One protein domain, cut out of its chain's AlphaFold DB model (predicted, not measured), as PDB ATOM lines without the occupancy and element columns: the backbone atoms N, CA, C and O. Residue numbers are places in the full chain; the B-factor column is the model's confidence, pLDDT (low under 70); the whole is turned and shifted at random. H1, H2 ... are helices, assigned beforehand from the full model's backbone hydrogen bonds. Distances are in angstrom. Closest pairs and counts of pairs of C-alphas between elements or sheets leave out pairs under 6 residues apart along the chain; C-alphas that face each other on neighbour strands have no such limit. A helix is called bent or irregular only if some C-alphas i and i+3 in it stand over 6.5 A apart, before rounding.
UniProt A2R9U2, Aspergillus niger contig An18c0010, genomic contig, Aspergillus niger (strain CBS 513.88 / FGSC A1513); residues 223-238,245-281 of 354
ATOM      1  N   ARG A 223     104.766 129.979 103.959       74.88
ATOM      2  CA  ARG A 223     103.547 130.448 103.267       74.88
ATOM      3  C   ARG A 223     102.694 129.299 102.735       74.88
ATOM      4  O   ARG A 223     101.475 129.338 102.863       74.88
ATOM      5  N   GLN A 224     103.324 128.293 102.132       75.69
ATOM      6  CA  GLN A 224     102.648 127.078 101.682       75.69
ATOM      7  C   GLN A 224     102.062 126.333 102.878       75.69
ATOM      8  O   GLN A 224     100.901 125.947 102.828       75.69
ATOM      9  N   PHE A 225     102.819 126.228 103.968       78.88
ATOM     10  CA  PHE A 225     102.360 125.597 105.199       78.88
ATOM     11  C   PHE A 225     101.099 126.272 105.772       78.88
ATOM     12  O   PHE A 225     100.084 125.610 105.964       78.88
ATOM     13  N   LYS A 226     101.098 127.607 105.905       78.94
ATOM     14  CA  LYS A 226      99.919 128.372 106.360       78.94
ATOM     15  C   LYS A 226      98.711 128.245 105.437       78.94
ATOM     16  O   LYS A 226      97.569 128.261 105.895       78.94
ATOM     17  N   LYS A 227      98.937 128.112 104.127       81.38
ATOM     18  CA  LYS A 227      97.858 127.868 103.160       81.38
ATOM     19  C   LYS A 227      97.213 126.499 103.387       81.38
ATOM     20  O   LYS A 227      95.996 126.394 103.270       81.38
ATOM     21  N   TYR A 228      98.004 125.482 103.725       78.06
ATOM     22  CA  TYR A 228      97.498 124.142 104.030       78.06
ATOM     23  C   TYR A 228      96.695 124.169 105.325       78.06
ATOM     24  O   TYR A 228      95.550 123.738 105.308       78.06
ATOM     25  N   GLU A 229      97.242 124.762 106.388       78.75
ATOM     26  CA  GLU A 229      96.555 124.959 107.670       78.75
ATOM     27  C   GLU A 229      95.204 125.667 107.486       78.75
ATOM     28  O   GLU A 229      94.177 125.168 107.929       78.75
ATOM     29  N   SER A 230      95.174 126.775 106.735       80.50
ATOM     30  CA  SER A 230      93.939 127.539 106.490       80.50
ATOM     31  C   SER A 230      92.901 126.738 105.697       80.50
ATOM     32  O   SER A 230      91.713 126.797 105.997       80.50
ATOM     33  N   THR A 231      93.346 125.977 104.691       79.88
ATOM     34  CA  THR A 231      92.457 125.148 103.861       79.88
ATOM     35  C   THR A 231      91.885 123.987 104.675       79.88
ATOM     36  O   THR A 231      90.704 123.679 104.557       79.88
ATOM     37  N   LEU A 232      92.700 123.362 105.529       76.06
ATOM     38  CA  LEU A 232      92.286 122.243 106.374       76.06
ATOM     39  C   LEU A 232      91.326 122.707 107.479       76.06
ATOM     40  O   LEU A 232      90.279 122.097 107.660       76.06
ATOM     41  N   SER A 233      91.618 123.832 108.137       76.62
ATOM     42  CA  SER A 233      90.715 124.453 109.116       76.62
ATOM     43  C   SER A 233      89.362 124.821 108.504       76.62
ATOM     44  O   SER A 233      88.328 124.606 109.130       76.62
ATOM     45  N   GLN A 234      89.351 125.311 107.259       78.38
ATOM     46  CA  GLN A 234      88.119 125.636 106.540       78.38
ATOM     47  C   GLN A 234      87.300 124.383 106.182       78.38
ATOM     48  O   GLN A 234      86.078 124.403 106.302       78.38
ATOM     49  N   LEU A 235      87.955 123.287 105.781       73.19
ATOM     50  CA  LEU A 235      87.286 122.006 105.515       73.19
ATOM     51  C   LEU A 235      86.702 121.385 106.790       73.19
ATOM     52  O   LEU A 235      85.607 120.835 106.755       73.19
ATOM     53  N   LEU A 236      87.409 121.503 107.916       71.12
ATOM     54  CA  LEU A 236      86.941 121.015 109.217       71.12
ATOM     55  C   LEU A 236      85.760 121.839 109.755       71.12
ATOM     56  O   LEU A 236      84.863 121.273 110.371       71.12
ATOM     57  N   GLN A 237      85.724 123.148 109.486       70.50
ATOM     58  CA  GLN A 237      84.591 124.018 109.833       70.50
ATOM     59  C   GLN A 237      83.322 123.715 109.028       70.50
ATOM     60  O   GLN A 237      82.228 123.913 109.539       70.50
ATOM     61  N   GLN A 238      83.448 123.227 107.791       67.81
ATOM     62  CA  GLN A 238      82.296 122.896 106.945       67.81
ATOM     63  C   GLN A 238      81.570 121.607 107.354       67.81
ATOM     64  O   GLN A 238      80.501 121.336 106.816       67.81
ATOM     65  N   PRO A 245      88.956 115.683 119.781       74.88
ATOM     66  CA  PRO A 245      90.358 115.615 120.216       74.88
ATOM     67  C   PRO A 245      91.363 115.605 119.049       74.88
ATOM     68  O   PRO A 245      92.481 116.100 119.175       74.88
ATOM     69  N   ILE A 246      90.938 115.096 117.889       73.38
ATOM     70  CA  ILE A 246      91.701 115.055 116.637       73.38
ATOM     71  C   ILE A 246      91.934 116.462 116.063       73.38
ATOM     72  O   ILE A 246      93.041 116.754 115.616       73.38
ATOM     73  N   GLN A 247      90.939 117.356 116.099       72.62
ATOM     74  CA  GLN A 247      91.099 118.735 115.619       72.62
ATOM     75  C   GLN A 247      92.096 119.516 116.484       72.62
ATOM     76  O   GLN A 247      92.946 120.236 115.956       72.62
ATOM     77  N   SER A 248      92.046 119.316 117.802       77.56
ATOM     78  CA  SER A 248      93.020 119.889 118.735       77.56
ATOM     79  C   SER A 248      94.420 119.305 118.524       77.56
ATOM     80  O   SER A 248      95.392 120.049 118.463       77.56
ATOM     81  N   ALA A 249      94.550 117.988 118.339       80.00
ATOM     82  CA  ALA A 249      95.839 117.363 118.037       80.00
ATOM     83  C   ALA A 249      96.450 117.901 116.728       80.00
ATOM     84  O   ALA A 249      97.642 118.210 116.679       80.00
ATOM     85  N   LEU A 250      95.633 118.086 115.686       80.44
ATOM     86  CA  LEU A 250      96.069 118.674 114.419       80.44
ATOM     87  C   LEU A 250      96.534 120.125 114.580       80.44
ATOM     88  O   LEU A 250      97.569 120.484 114.019       80.44
ATOM     89  N   SER A 251      95.831 120.955 115.356       78.75
ATOM     90  CA  SER A 251      96.239 122.350 115.575       78.75
ATOM     91  C   SER A 251      97.583 122.452 116.309       78.75
ATOM     92  O   SER A 251      98.431 123.261 115.928       78.75
ATOM     93  N   TYR A 252      97.847 121.573 117.283       81.00
ATOM     94  CA  TYR A 252      99.158 121.479 117.935       81.00
ATOM     95  C   TYR A 252     100.262 121.001 116.984       81.00
ATOM     96  O   TYR A 252     101.375 121.526 117.041       81.00
ATOM     97  N   ILE A 253      99.969 120.067 116.072       83.88
ATOM     98  CA  ILE A 253     100.919 119.631 115.032       83.88
ATOM     99  C   ILE A 253     101.256 120.790 114.087       83.88
ATOM    100  O   ILE A 253     102.435 121.035 113.815       83.88
ATOM    101  N   PHE A 254     100.250 121.541 113.629       82.38
ATOM    102  CA  PHE A 254     100.469 122.737 112.815       82.38
ATOM    103  C   PHE A 254     101.324 123.762 113.556       82.38
ATOM    104  O   PHE A 254     102.302 124.271 113.001       82.38
ATOM    105  N   LYS A 255     101.032 123.997 114.840       82.44
ATOM    106  CA  LYS A 255     101.799 124.939 115.651       82.44
ATOM    107  C   LYS A 255     103.247 124.501 115.855       82.44
ATOM    108  O   LYS A 255     104.152 125.321 115.708       82.44
ATOM    109  N   GLY A 256     103.480 123.221 116.140       82.19
ATOM    110  CA  GLY A 256     104.823 122.660 116.293       82.19
ATOM    111  C   GLY A 256     105.650 122.778 115.012       82.19
ATOM    112  O   GLY A 256     106.802 123.207 115.051       82.19
ATOM    113  N   ALA A 257     105.046 122.487 113.860       83.25
ATOM    114  CA  ALA A 257     105.699 122.633 112.564       83.25
ATOM    115  C   ALA A 257     105.968 124.106 112.189       83.25
ATOM    116  O   ALA A 257     107.025 124.405 111.632       83.25
ATOM    117  N   GLU A 258     105.074 125.041 112.536       80.38
ATOM    118  CA  GLU A 258     105.316 126.483 112.368       80.38
ATOM    119  C   GLU A 258     106.525 126.942 113.201       80.38
ATOM    120  O   GLU A 258     107.406 127.639 112.690       80.38
ATOM    121  N   VAL A 259     106.596 126.521 114.469       83.50
ATOM    122  CA  VAL A 259     107.716 126.835 115.369       83.50
ATOM    123  C   VAL A 259     109.025 126.252 114.836       83.50
ATOM    124  O   VAL A 259     110.018 126.975 114.765       83.50
ATOM    125  N   ALA A 260     109.024 124.994 114.387       84.94
ATOM    126  CA  ALA A 260     110.203 124.352 113.810       84.94
ATOM    127  C   ALA A 260     110.696 125.073 112.543       84.94
ATOM    128  O   ALA A 260     111.885 125.364 112.422       84.94
ATOM    129  N   LEU A 261     109.792 125.441 111.627       82.44
ATOM    130  CA  LEU A 261     110.143 126.197 110.420       82.44
ATOM    131  C   LEU A 261     110.737 127.570 110.759       82.44
ATOM    132  O   LEU A 261     111.770 127.946 110.207       82.44
ATOM    133  N   ASN A 262     110.133 128.308 111.690       81.12
ATOM    134  CA  ASN A 262     110.674 129.598 112.119       81.12
ATOM    135  C   ASN A 262     112.058 129.439 112.761       81.12
ATOM    136  O   ASN A 262     112.966 130.211 112.457       81.12
ATOM    137  N   HIS A 263     112.247 128.405 113.582       83.00
ATOM    138  CA  HIS A 263     113.535 128.095 114.192       83.00
ATOM    139  C   HIS A 263     114.609 127.789 113.140       83.00
ATOM    140  O   HIS A 263     115.712 128.320 113.227       83.00
ATOM    141  N   THR A 264     114.288 127.017 112.092       86.38
ATOM    142  CA  THR A 264     115.246 126.760 110.999       86.38
ATOM    143  C   THR A 264     115.670 128.040 110.278       86.38
ATOM    144  O   THR A 264     116.857 128.230 110.036       86.38
ATOM    145  N   ILE A 265     114.739 128.967 110.022       83.12
ATOM    146  CA  ILE A 265     115.047 130.265 109.399       83.12
ATOM    147  C   ILE A 265     115.982 131.097 110.290       83.12
ATOM    148  O   ILE A 265     116.927 131.712 109.790       83.12
ATOM    149  N   LEU A 266     115.737 131.116 111.604       84.75
ATOM    150  CA  LEU A 266     116.588 131.822 112.566       84.75
ATOM    151  C   LEU A 266     117.992 131.207 112.626       84.75
ATOM    152  O   LEU A 266     118.977 131.933 112.500       84.75
ATOM    153  N   LEU A 267     118.086 129.878 112.716       88.38
ATOM    154  CA  LEU A 267     119.362 129.160 112.716       88.38
ATOM    155  C   LEU A 267     120.153 129.360 111.420       88.38
ATOM    156  O   LEU A 267     121.378 129.466 111.450       88.38
ATOM    157  N   GLU A 268     119.482 129.403 110.269       89.25
ATOM    158  CA  GLU A 268     120.123 129.703 108.986       89.25
ATOM    159  C   GLU A 268     120.669 131.132 108.945       89.25
ATOM    160  O   GLU A 268     121.754 131.376 108.406       89.25
ATOM    161  N   HIS A 269     119.926 132.084 109.513       90.44
ATOM    162  CA  HIS A 269     120.362 133.469 109.613       90.44
ATOM    163  C   HIS A 269     121.594 133.605 110.513       90.44
ATOM    164  O   HIS A 269     122.583 134.218 110.109       90.44
ATOM    165  N   GLU A 270     121.571 132.979 111.687       89.12
ATOM    166  CA  GLU A 270     122.692 132.976 112.626       89.12
ATOM    167  C   GLU A 270     123.927 132.286 112.029       89.12
ATOM    168  O   GLU A 270     125.019 132.857 112.030       89.12
ATOM    169  N   ASN A 271     123.758 131.122 111.388       92.19
ATOM    170  CA  ASN A 271     124.843 130.447 110.666       92.19
ATOM    171  C   ASN A 271     125.474 131.338 109.593       92.19
ATOM    172  O   ASN A 271     126.692 131.321 109.401       92.19
ATOM    173  N   ARG A 272     124.662 132.120 108.875       92.94
ATOM    174  CA  ARG A 272     125.166 133.067 107.877       92.94
ATOM    175  C   ARG A 272     126.004 134.159 108.534       92.94
ATOM    176  O   ARG A 272     127.119 134.402 108.077       92.94
ATOM    177  N   GLN A 273     125.501 134.768 109.607       88.56
ATOM    178  CA  GLN A 273     126.233 135.801 110.343       88.56
ATOM    179  C   GLN A 273     127.569 135.276 110.882       88.56
ATOM    180  O   GLN A 273     128.601 135.923 110.697       88.56
ATOM    181  N   LEU A 274     127.575 134.080 111.479       90.56
ATOM    182  CA  LEU A 274     128.784 133.436 111.998       90.56
ATOM    183  C   LEU A 274     129.813 133.178 110.889       90.56
ATOM    184  O   LEU A 274     130.990 133.502 111.048       90.56
ATOM    185  N   ARG A 275     129.379 132.663 109.732       92.38
ATOM    186  CA  ARG A 275     130.262 132.441 108.571       92.38
ATOM    187  C   ARG A 275     130.848 133.745 108.031       92.38
ATOM    188  O   ARG A 275     132.030 133.797 107.691       92.38
ATOM    189  N   GLU A 276     130.047 134.804 107.955       91.88
ATOM    190  CA  GLU A 276     130.515 136.125 107.530       91.88
ATOM    191  C   GLU A 276     131.526 136.724 108.518       91.88
ATOM    192  O   GLU A 276     132.546 137.276 108.096       91.88
ATOM    193  N   ALA A 277     131.279 136.589 109.823       85.69
ATOM    194  CA  ALA A 277     132.196 137.030 110.869       85.69
ATOM    195  C   ALA A 277     133.534 136.276 110.804       85.69
ATOM    196  O   ALA A 277     134.593 136.909 110.805       85.69
ATOM    197  N   LEU A 278     133.492 134.949 110.640       87.88
ATOM    198  CA  LEU A 278     134.683 134.108 110.503       87.88
ATOM    199  C   LEU A 278     135.516 134.502 109.274       87.88
ATOM    200  O   LEU A 278     136.732 134.672 109.363       87.88
ATOM    201  N   ASN A 279     134.869 134.732 108.129       88.94
ATOM    202  CA  ASN A 279     135.551 135.195 106.920       88.94
ATOM    203  C   ASN A 279     136.227 136.559 107.126       88.94
ATOM    204  O   ASN A 279     137.381 136.748 106.731       88.94
ATOM    205  N   LYS A 280     135.553 137.509 107.788       86.12
ATOM    206  CA  LYS A 280     136.153 138.809 108.134       86.12
ATOM    207  C   LYS A 280     137.372 138.639 109.043       86.12
ATOM    208  O   LYS A 280     138.400 139.266 108.791       86.12
ATOM    209  N   GLN A 281     137.303 137.763 110.043       80.00
ATOM    210  CA  GLN A 281     138.430 137.494 110.936       80.00
ATOM    211  C   GLN A 281     139.624 136.882 110.184       80.00
ATOM    212  O   GLN A 281     140.740 137.389 110.300       80.00
TER     213      GLN A 281
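AT A GLANCE: This is residues 223 to 238 and 245 to 281 of the 354 residues of an uncharacterized protein of Aspergillus niger (strain CBS 513.88 / FGSC A1513) (UniProt A2R9U2). A short helix, H1, lies side by side with the first part of a much longer straight helix, H2, and the two run opposite ways. Beyond this two-helix body the rest of H2, residues 262 to 281, sticks out as a long single arm. The printed part has 53 residues with two named helices, H1 then H2, and no named strand; its class is all helix. The whole is extended, with a radius of gyration of the C-alphas of 17.1 A, and it is a rod spanning 58 by 19 by 6 A.

HOW THE PARTS SIT: H1, residues 223 to 237, and H2, residues 245 to 281, only just touch, with 3 pairs of C-alphas within 8 A. The closest C-alphas of the two are those of Glu 229 and Phe 254, 6.8 A apart. H2 touches H1 with residues 247 to 258 alone. Their lines stand at a shallow tilt of 8 degrees, opposite ways, and their centres are 20.3 A apart. Residues 262 to 281 of H2 stand free. In H1 and H2 every pair of O of residue i and N of residue i+4 is within hydrogen-bond range.

IN THESE COORDINATES: H1 begins at C-alpha 223, at (103.547, 130.448, 103.267), and ends at C-alpha 237, at (84.591, 124.018, 109.833), 21.1 A from first to last C-alpha. H2 begins at C-alpha 245, at (90.358, 115.615, 120.216), and ends at C-alpha 281, at (138.430, 137.494, 110.936), 53.6 A from first to last C-alpha. Neither helix is bent.

THE WHOLE: The two C-alphas farthest apart are those of Gln 238 and Gln 281, at 58.1 A. Without the stretch that stands free, the body has 33 residues and spans 28 by 21 by 6 A. The link from H1 to H2 runs across the cut: residues 239 to 244 are not printed, and C-alphas 238 and 245 are 17.2 A apart. The mean pLDDT of the printed part is 81.8, and residue 238 is under 70.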